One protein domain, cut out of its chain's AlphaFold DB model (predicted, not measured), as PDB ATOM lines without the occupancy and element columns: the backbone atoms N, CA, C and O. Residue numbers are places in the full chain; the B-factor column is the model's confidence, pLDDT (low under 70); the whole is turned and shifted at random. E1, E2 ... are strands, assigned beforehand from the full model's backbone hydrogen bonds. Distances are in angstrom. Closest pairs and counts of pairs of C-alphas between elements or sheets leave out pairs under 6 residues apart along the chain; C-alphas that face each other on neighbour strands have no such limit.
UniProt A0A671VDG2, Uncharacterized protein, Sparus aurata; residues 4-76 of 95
ATOM      1  N   ILE A   4     198.694 179.675 136.678       94.88
ATOM      2  CA  ILE A   4     197.533 178.875 136.286       94.88
ATOM      3  C   ILE A   4     196.317 179.398 137.033       94.88
ATOM      4  O   ILE A   4     196.308 179.438 138.259       94.88
ATOM      5  N   ALA A   5     195.294 179.800 136.278       96.06
ATOM      6  CA  ALA A   5     193.999 180.237 136.800       96.06
ATOM      7  C   ALA A   5     194.050 181.370 137.846       96.06
ATOM      8  O   ALA A   5     193.130 181.520 138.646       96.06
ATOM      9  N   ASN A   6     195.113 182.179 137.837       97.88
ATOM     10  CA  ASN A   6     195.188 183.361 138.686       97.88
ATOM     11  C   ASN A   6     194.227 184.441 138.180       97.88
ATOM     12  O   ASN A   6     194.161 184.717 136.979       97.88
ATOM     13  N   VAL A   7     193.558 185.110 139.110       98.25
ATOM     14  CA  VAL A   7     192.731 186.288 138.863       98.25
ATOM     15  C   VAL A   7     193.495 187.516 139.348       98.25
ATOM     16  O   VAL A   7     194.004 187.539 140.468       98.25
ATOM     17  N   LYS A   8     193.612 188.537 138.499       98.00
ATOM     18  CA  LYS A   8     194.339 189.770 138.820       98.00
ATOM     19  C   LYS A   8     193.645 191.001 138.256       98.00
ATOM     20  O   LYS A   8     193.045 190.901 137.186       98.00
ATOM     21  N   ASN A   9     193.801 192.144 138.920       98.06
ATOM     22  CA  ASN A   9     193.358 193.459 138.441       98.06
ATOM     23  C   ASN A   9     191.861 193.505 138.095       98.06
ATOM     24  O   ASN A   9     191.475 193.908 136.995       98.06
ATOM     25  N   VAL A  10     191.011 193.056 139.017       98.00
ATOM     26  CA  VAL A  10     189.555 193.060 138.823       98.00
ATOM     27  C   VAL A  10     188.970 194.337 139.408       98.00
ATOM     28  O   VAL A  10     189.238 194.669 140.556       98.00
ATOM     29  N   SER A  11     188.117 195.020 138.646       97.50
ATOM     30  CA  SER A  11     187.307 196.133 139.145       97.50
ATOM     31  C   SER A  11     185.830 195.830 138.930       97.50
ATOM     32  O   SER A  11     185.423 195.510 137.814       97.50
ATOM     33  N   ALA A  12     185.026 195.957 139.980       95.88
ATOM     34  CA  ALA A  12     183.587 195.730 139.940       95.88
ATOM     35  C   ALA A  12     182.824 196.833 140.687       95.88
ATOM     36  O   ALA A  12     183.361 197.473 141.590       95.88
ATOM     37  N   GLY A  13     181.559 197.031 140.301       97.06
ATOM     38  CA  GLY A  13     180.603 197.882 141.013       97.06
ATOM     39  C   GLY A  13     180.199 197.246 142.343       97.06
ATOM     40  O   GLY A  13     180.890 197.396 143.339       97.06
ATOM     41  N   CYS A  14     179.109 196.482 142.344       97.00
ATOM     42  CA  CYS A  14     178.768 195.569 143.438       97.00
ATOM     43  C   CYS A  14     179.079 194.124 143.023       97.00
ATOM     44  O   CYS A  14     178.922 193.772 141.852       97.00
ATOM     45  N   ASN A  15     179.470 193.278 143.975       97.62
ATOM     46  CA  ASN A  15     179.650 191.844 143.769       97.62
ATOM     47  C   ASN A  15     178.657 191.043 144.620       97.62
ATOM     48  O   ASN A  15     178.860 190.875 145.816       97.62
ATOM     49  N   ALA A  16     177.629 190.487 143.981       97.50
ATOM     50  CA  ALA A  16     176.774 189.441 144.557       97.50
ATOM     51  C   ALA A  16     177.128 188.037 144.018       97.50
ATOM     52  O   ALA A  16     176.503 187.045 144.382       97.50
ATOM     53  N   GLY A  17     178.104 187.958 143.105       97.50
ATOM     54  CA  GLY A  17     178.511 186.738 142.419       97.50
ATOM     55  C   GLY A  17     179.811 186.161 142.971       97.50
ATOM     56  O   GLY A  17     180.065 186.171 144.175       97.50
ATOM     57  N   LYS A  18     180.642 185.621 142.075       98.00
ATOM     58  CA  LYS A  18     181.890 184.932 142.419       98.00
ATOM     59  C   LYS A  18     183.042 185.504 141.599       98.00
ATOM     60  O   LYS A  18     183.005 185.454 140.373       98.00
ATOM     61  N   ILE A  19     184.074 186.007 142.269       98.00
ATOM     62  CA  ILE A  19     185.323 186.469 141.654       98.00
ATOM     63  C   ILE A  19     186.429 185.506 142.078       98.00
ATOM     64  O   ILE A  19     186.852 185.524 143.230       98.00
ATOM     65  N   GLY A  20     186.880 184.638 141.168       97.31
ATOM     66  CA  GLY A  20     187.924 183.648 141.469       97.31
ATOM     67  C   GLY A  20     187.584 182.721 142.645       97.31
ATOM     68  O   GLY A  20     188.476 182.347 143.395       97.31
ATOM     69  N   ALA A  21     186.301 182.414 142.844       98.31
ATOM     70  CA  ALA A  21     185.768 181.647 143.973       98.31
ATOM     71  C   ALA A  21     184.980 180.413 143.495       98.31
ATOM     72  O   ALA A  21     184.536 180.389 142.345       98.31
ATOM     73  N   ASP A  22     184.773 179.435 144.383       98.19
ATOM     74  CA  ASP A  22     184.118 178.135 144.132       98.19
ATOM     75  C   ASP A  22     184.730 177.324 142.969       98.19
ATOM     76  O   ASP A  22     184.013 176.678 142.202       98.19
ATOM     77  N   ASN A  23     186.053 177.368 142.805       98.12
ATOM     78  CA  ASN A  23     186.763 176.578 141.796       98.12
ATOM     79  C   ASN A  23     187.366 175.312 142.404       98.12
ATOM     80  O   ASN A  23     187.807 175.315 143.552       98.12
ATOM     81  N   THR A  24     187.477 174.261 141.595       98.12
ATOM     82  CA  THR A  24     188.245 173.057 141.927       98.12
ATOM     83  C   THR A  24     189.458 172.958 141.009       98.12
ATOM     84  O   THR A  24     189.327 173.027 139.787       98.12
ATOM     85  N   TYR A  25     190.634 172.769 141.598       97.31
ATOM     86  CA  TYR A  25     191.900 172.579 140.905       97.31
ATOM     87  C   TYR A  25     192.434 171.182 141.214       97.31
ATOM     88  O   TYR A  25     192.877 170.941 142.332       97.31
ATOM     89  N   ASP A  26     192.415 170.283 140.228       97.19
ATOM     90  CA  ASP A  26     193.075 168.974 140.315       97.19
ATOM     91  C   ASP A  26     194.413 169.030 139.568       97.19
ATOM     92  O   ASP A  26     194.457 169.088 138.335       97.19
ATOM     93  N   VAL A  27     195.513 169.060 140.321       96.00
ATOM     94  CA  VAL A  27     196.869 169.143 139.773       96.00
ATOM     95  C   VAL A  27     197.555 167.794 139.898       96.00
ATOM     96  O   VAL A  27     197.922 167.348 140.984       96.00
ATOM     97  N   GLN A  28     197.780 167.165 138.747       93.56
ATOM     98  CA  GLN A  28     198.524 165.916 138.629       93.56
ATOM     99  C   GLN A  28     200.019 166.226 138.426       93.56
ATOM    100  O   GLN A  28     200.375 166.960 137.507       93.56
ATOM    101  N   GLY A  29     200.897 165.666 139.264       91.12
ATOM    102  CA  GLY A  29     202.360 165.803 139.136       91.12
ATOM    103  C   GLY A  29     202.995 166.980 139.893       91.12
ATOM    104  O   GLY A  29     204.202 167.188 139.789       91.12
ATOM    105  N   GLY A  30     202.207 167.711 140.679       94.31
ATOM    106  CA  GLY A  30     202.664 168.711 141.636       94.31
ATOM    107  C   GLY A  30     202.658 170.131 141.084       94.31
ATOM    108  O   GLY A  30     202.454 170.378 139.894       94.31
ATOM    109  N   VAL A  31     202.893 171.097 141.969       95.62
ATOM    110  CA  VAL A  31     203.068 172.507 141.596       95.62
ATOM    111  C   VAL A  31     204.559 172.825 141.592       95.62
ATOM    112  O   VAL A  31     205.225 172.690 142.610       95.62
ATOM    113  N   GLY A  32     205.104 173.239 140.446       95.56
ATOM    114  CA  GLY A  32     206.545 173.464 140.281       95.56
ATOM    115  C   GLY A  32     207.116 174.661 141.059       95.56
ATOM    116  O   GLY A  32     206.391 175.515 141.570       95.56
ATOM    117  N   LYS A  33     208.452 174.758 141.094       96.62
ATOM    118  CA  LYS A  33     209.185 175.867 141.727       96.62
ATOM    119  C   LYS A  33     208.753 177.226 141.172       96.62
ATOM    120  O   LYS A  33     208.660 177.403 139.954       96.62
ATOM    121  N   ASN A  34     208.548 178.194 142.064       96.25
ATOM    122  CA  ASN A  34     208.081 179.546 141.753       96.25
ATOM    123  C   ASN A  34     206.726 179.592 141.012       96.25
ATOM    124  O   ASN A  34     206.413 180.603 140.390       96.25
ATOM    125  N   ALA A  35     205.934 178.517 140.989       96.44
ATOM    126  CA  ALA A  35     204.653 178.520 140.288       96.44
ATOM    127  C   ALA A  35     203.539 179.173 141.121       96.44
ATOM    128  O   ALA A  35     203.629 179.317 142.341       96.44
ATOM    129  N   SER A  36     202.471 179.575 140.439       97.25
ATOM    130  CA  SER A  36     201.280 180.153 141.060       97.25
ATOM    131  C   SER A  36     200.017 179.490 140.526       97.25
ATOM    132  O   SER A  36     199.893 179.292 139.313       97.25
ATOM    133  N   LEU A  37     199.107 179.141 141.434       97.50
ATOM    134  CA  LEU A  37     197.875 178.424 141.128       97.50
ATOM    135  C   LEU A  37     196.683 179.057 141.847       97.50
ATOM    136  O   LEU A  37     196.606 179.039 143.075       97.50
ATOM    137  N   GLY A  38     195.728 179.564 141.071       97.62
ATOM    138  CA  GLY A  38     194.444 180.045 141.574       97.62
ATOM    139  C   GLY A  38     194.556 181.176 142.596       97.62
ATOM    140  O   GLY A  38     193.722 181.259 143.493       97.62
ATOM    141  N   ASN A  39     195.590 182.016 142.497       98.12
ATOM    142  CA  ASN A  39     195.719 183.209 143.330       98.12
ATOM    143  C   ASN A  39     194.767 184.304 142.832       98.12
ATOM    144  O   ASN A  39     194.632 184.509 141.627       98.12
ATOM    145  N   VAL A  40     194.171 185.057 143.753       98.56
ATOM    146  CA  VAL A  40     193.348 186.237 143.478       98.56
ATOM    147  C   VAL A  40     194.060 187.475 144.022       98.56
ATOM    148  O   VAL A  40     194.353 187.575 145.211       98.56
ATOM    149  N   THR A  41     194.371 188.417 143.141       98.38
ATOM    150  CA  THR A  41     195.184 189.602 143.451       98.38
ATOM    151  C   THR A  41     194.522 190.864 142.919       98.38
ATOM    152  O   THR A  41     193.871 190.818 141.877       98.38
ATOM    153  N   ASP A  42     194.688 191.980 143.622       98.31
ATOM    154  CA  ASP A  42     194.309 193.317 143.148       98.31
ATOM    155  C   ASP A  42     192.844 193.389 142.678       98.31
ATOM    156  O   ASP A  42     192.540 193.594 141.499       98.31
ATOM    157  N   VAL A  43     191.920 193.165 143.615       98.31
ATOM    158  CA  VAL A  43     190.471 193.224 143.376       98.31
ATOM    159  C   VAL A  43     189.899 194.467 144.042       98.31
ATOM    160  O   VAL A  43     190.018 194.632 145.251       98.31
ATOM    161  N   ASN A  44     189.223 195.312 143.272       98.31
ATOM    162  CA  ASN A  44     188.536 196.498 143.761       98.31
ATOM    163  C   ASN A  44     187.026 196.394 143.505       98.31
ATOM    164  O   ASN A  44     186.585 196.376 142.357       98.31
ATOM    165  N   VAL A  45     186.228 196.355 144.568       97.50
ATOM    166  CA  VAL A  45     184.761 196.427 144.507       97.50
ATOM    167  C   VAL A  45     184.336 197.754 145.124       97.50
ATOM    168  O   VAL A  45     184.379 197.920 146.341       97.50
ATOM    169  N   CYS A  46     183.958 198.728 144.296       94.00
ATOM    170  CA  CYS A  46     183.657 200.075 144.791       94.00
ATOM    171  C   CYS A  46     182.318 200.167 145.548       94.00
ATOM    172  O   CYS A  46     182.117 201.098 146.325       94.00
ATOM    173  N   GLY A  47     181.417 199.207 145.338       94.38
ATOM    174  CA  GLY A  47     180.156 199.036 146.054       94.38
ATOM    175  C   GLY A  47     180.225 197.957 147.138       94.38
ATOM    176  O   GLY A  47     181.218 197.828 147.858       94.38
ATOM    177  N   ALA A  48     179.146 197.185 147.277       97.12
ATOM    178  CA  ALA A  48     179.050 196.100 148.249       97.12
ATOM    179  C   ALA A  48     179.568 194.768 147.682       97.12
ATOM    180  O   ALA A  48     179.343 194.452 146.511       97.12
ATOM    181  N   ASN A  49     180.228 193.975 148.524       97.88
ATOM    182  CA  ASN A  49     180.491 192.558 148.312       97.88
ATOM    183  C   ASN A  49     179.568 191.720 149.208       97.88
ATOM    184  O   ASN A  49     179.825 191.575 150.403       97.88
ATOM    185  N   ASP A  50     178.542 191.133 148.603       97.94
ATOM    186  CA  ASP A  50     177.638 190.151 149.222       97.94
ATOM    187  C   ASP A  50     177.915 188.725 148.704       97.94
ATOM    188  O   ASP A  50     177.367 187.742 149.197       97.94
ATOM    189  N   GLY A  51     178.777 188.612 147.689       97.94
ATOM    190  CA  GLY A  51     179.207 187.363 147.078       97.94
ATOM    191  C   GLY A  51     180.541 186.840 147.617       97.94
ATOM    192  O   GLY A  51     180.900 187.015 148.782       97.94
ATOM    193  N   LYS A  52     181.302 186.175 146.745       98.50
ATOM    194  CA  LYS A  52     182.578 185.531 147.081       98.50
ATOM    195  C   LYS A  52     183.734 186.107 146.269       98.50
ATOM    196  O   LYS A  52     183.609 186.274 145.055       98.50
ATOM    197  N   ILE A  53     184.876 186.339 146.914       98.50
ATOM    198  CA  ILE A  53     186.136 186.738 146.273       98.50
ATOM    199  C   ILE A  53     187.242 185.794 146.738       98.50
ATOM    200  O   ILE A  53     187.579 185.770 147.920       98.50
ATOM    201  N   GLY A  54     187.806 184.999 145.829       98.06
ATOM    202  CA  GLY A  54     188.893 184.070 146.157       98.06
ATOM    203  C   GLY A  54     188.552 183.044 147.243       98.06
ATOM    204  O   GLY A  54     189.458 182.549 147.906       98.06
ATOM    205  N   ALA A  55     187.265 182.790 147.484       98.31
ATOM    206  CA  ALA A  55     186.762 181.981 148.589       98.31
ATOM    207  C   ALA A  55     186.260 180.612 148.104       98.31
ATOM    208  O   ALA A  55     185.883 180.462 146.941       98.31
ATOM    209  N   GLU A  56     186.219 179.644 149.018       98.38
ATOM    210  CA  GLU A  56     185.669 178.295 148.826       98.38
ATOM    211  C   GLU A  56     186.252 177.536 147.622       98.38
ATOM    212  O   GLU A  56     185.621 176.655 147.041       98.38
ATOM    213  N   ASN A  57     187.493 177.846 147.258       98.56
ATOM    214  CA  ASN A  57     188.235 177.086 146.268       98.56
ATOM    215  C   ASN A  57     188.796 175.796 146.885       98.56
ATOM    216  O   ASN A  57     189.228 175.765 148.040       98.56
ATOM    217  N   GLN A  58     188.849 174.737 146.086       98.50
ATOM    218  CA  GLN A  58     189.454 173.464 146.443       98.50
ATOM    219  C   GLN A  58     190.681 173.204 145.570       98.50
ATOM    220  O   GLN A  58     190.596 173.238 144.346       98.50
ATOM    221  N   TYR A  59     191.814 172.927 146.204       98.19
ATOM    222  CA  TYR A  59     193.079 172.615 145.551       98.19
ATOM    223  C   TYR A  59     193.489 171.200 145.950       98.19
ATOM    224  O   TYR A  59     193.890 170.980 147.090       98.19
ATOM    225  N   ASP A  60     193.389 170.259 145.020       98.00
ATOM    226  CA  ASP A  60     193.819 168.875 145.188       98.00
ATOM    227  C   ASP A  60     195.099 168.671 144.368       98.00
ATOM    228  O   ASP A  60     195.082 168.625 143.137       98.00
ATOM    229  N   ILE A  61     196.244 168.624 145.049       97.25
ATOM    230  CA  ILE A  61     197.568 168.639 144.418       97.25
ATOM    231  C   ILE A  61     198.285 167.331 144.723       97.25
ATOM    232  O   ILE A  61     198.669 167.067 145.863       97.25
ATOM    233  N   LYS A  62     198.518 166.533 143.682       95.44
ATOM    234  CA  LYS A  62     199.267 165.277 143.772       95.44
ATOM    235  C   LYS A  62     200.705 165.485 143.342       95.44
ATOM    236  O   LYS A  62     200.910 165.991 142.246       95.44
ATOM    237  N   GLY A  63     201.687 165.046 144.125       93.81
ATOM    238  CA  GLY A  63     203.116 165.162 143.788       93.81
ATOM    239  C   GLY A  63     203.841 166.334 144.458       93.81
ATOM    240  O   GLY A  63     205.008 166.582 144.158       93.81
ATOM    241  N   GLY A  64     203.177 167.030 145.384       94.56
ATOM    242  CA  GLY A  64     203.798 168.025 146.259       94.56
ATOM    243  C   GLY A  64     203.951 169.435 145.676       94.56
ATOM    244  O   GLY A  64     203.428 169.773 144.610       94.56
ATOM    245  N   LEU A  65     204.661 170.275 146.437       96.00
ATOM    246  CA  LEU A  65     204.937 171.678 146.127       96.00
ATOM    247  C   LEU A  65     206.433 171.901 145.939       96.00
ATOM    248  O   LEU A  65     207.235 171.519 146.788       96.00
ATOM    249  N   GLY A  66     206.805 172.568 144.854       95.38
ATOM    250  CA  GLY A  66     208.147 173.095 144.661       95.38
ATOM    251  C   GLY A  66     208.383 174.367 145.474       95.38
ATOM    252  O   GLY A  66     207.443 175.060 145.869       95.38
ATOM    253  N   ASP A  67     209.659 174.700 145.682       96.19
ATOM    254  CA  ASP A  67     210.061 175.894 146.430       96.19
ATOM    255  C   ASP A  67     209.347 177.153 145.926       96.19
ATOM    256  O   ASP A  67     209.237 177.382 144.715       96.19
ATOM    257  N   CYS A  68     208.920 178.004 146.858       94.50
ATOM    258  CA  CYS A  68     208.296 179.295 146.558       94.50
ATOM    259  C   CYS A  68     207.039 179.199 145.664       94.50
ATOM    260  O   CYS A  68     206.692 180.167 144.985       94.50
ATOM    261  N   ALA A  69     206.356 178.049 145.639       96.12
ATOM    262  CA  ALA A  69     205.027 177.941 145.050       96.12
ATOM    263  C   ALA A  69     204.004 178.779 145.844       96.12
ATOM    264  O   ALA A  69     204.099 178.915 147.063       96.12
ATOM    265  N   SER A  70     203.009 179.327 145.148       96.38
ATOM    266  CA  SER A  70     201.908 180.098 145.741       96.38
ATOM    267  C   SER A  70     200.565 179.551 145.274       96.38
ATOM    268  O   SER A  70     200.354 179.357 144.077       96.38
ATOM    269  N   ILE A  71     199.668 179.254 146.210       96.75
ATOM    270  CA  ILE A  71     198.412 178.565 145.912       96.75
ATOM    271  C   ILE A  71     197.287 179.230 146.684       96.75
ATOM    272  O   ILE A  71     197.374 179.358 147.902       96.75
ATOM    273  N   GLY A  72     196.231 179.617 145.973       96.88
ATOM    274  CA  GLY A  72     195.008 180.142 146.576       96.88
ATOM    275  C   GLY A  72     195.182 181.399 147.418       96.88
ATOM    276  O   GLY A  72     194.340 181.692 148.266       96.88
ATOM    277  N   ASN A  73     196.257 182.157 147.196       97.81
ATOM    278  CA  ASN A  73     196.474 183.412 147.897       97.81
ATOM    279  C   ASN A  73     195.427 184.432 147.459       97.81
ATOM    280  O   ASN A  73     195.243 184.649 146.264       97.81
ATOM    281  N   VAL A  74     194.812 185.112 148.425       98.00
ATOM    282  CA  VAL A  74     193.933 186.261 148.184       98.00
ATOM    283  C   VAL A  74     194.587 187.498 148.782       98.00
ATOM    284  O   VAL A  74     194.853 187.537 149.980       98.00
ATOM    285  N   SER A  75     194.899 188.498 147.958       97.94
ATOM    286  CA  SER A  75     195.606 189.707 148.408       97.94
ATOM    287  C   SER A  75     195.245 190.936 147.576       97.94
ATOM    288  O   SER A  75     194.714 190.810 146.476       97.94
ATOM    289  N   GLY A  76     195.492 192.135 148.112       97.25
ATOM    290  CA  GLY A  76     195.170 193.386 147.414       97.25
ATOM    291  C   GLY A  76     193.669 193.574 147.170       97.25
ATOM    292  O   GLY A  76     193.275 194.070 146.119       97.25
TER     293      GLY A  76
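AT A GLANCE: This is residues 4 to 76 of the 95 residues of an uncharacterized protein of Sparus aurata (UniProt A0A671VDG2). With little regular structure, the chain is wound in stacked turns, a short solenoid: E1, E3 and E5 stack as a twisted parallel sheet, and E2 and E4 pair in parallel toward the other end. The printed part has 73 residues, no named helix and five strands, E1 to E5 along the chain; it is all strand, though these hold only 29 residues. It is a rod spanning 41 by 19 by 12 A, only just compact, close to loose, with a radius of gyration of the C-alphas of 13.3 A.

IN THESE COORDINATES: E3, residues 40 to 49, spans 15.1 A and bends by 108 degrees at residue 46. E1, residues 7 to 12, spans 13.2 A from (192.731, 186.288, 138.863). E5, residues 74 to 76, spans 7.3 A and ends at (195.170, 193.386, 147.414). E2, residues 24 to 28, spans 12.9 A; E4, residues 58 to 62, 13.1 A.

HOW THE PARTS SIT: Inner strand E3 is parallel to edge strands E1, with N 10 and O 42 at 3.0 A, and E5, with N 75 and O 40 at 2.9 A. E2 and E4 are parallel at 6 degrees, with N 27 and O 60 at 2.9 A.

THE WHOLE: The farthest C-alphas, of Gly 47 and Gly 63, are 41.0 A apart. The printed part has no cut; the link E3 to E4 is short, the others long. No printed residue is under 70 in pLDDT.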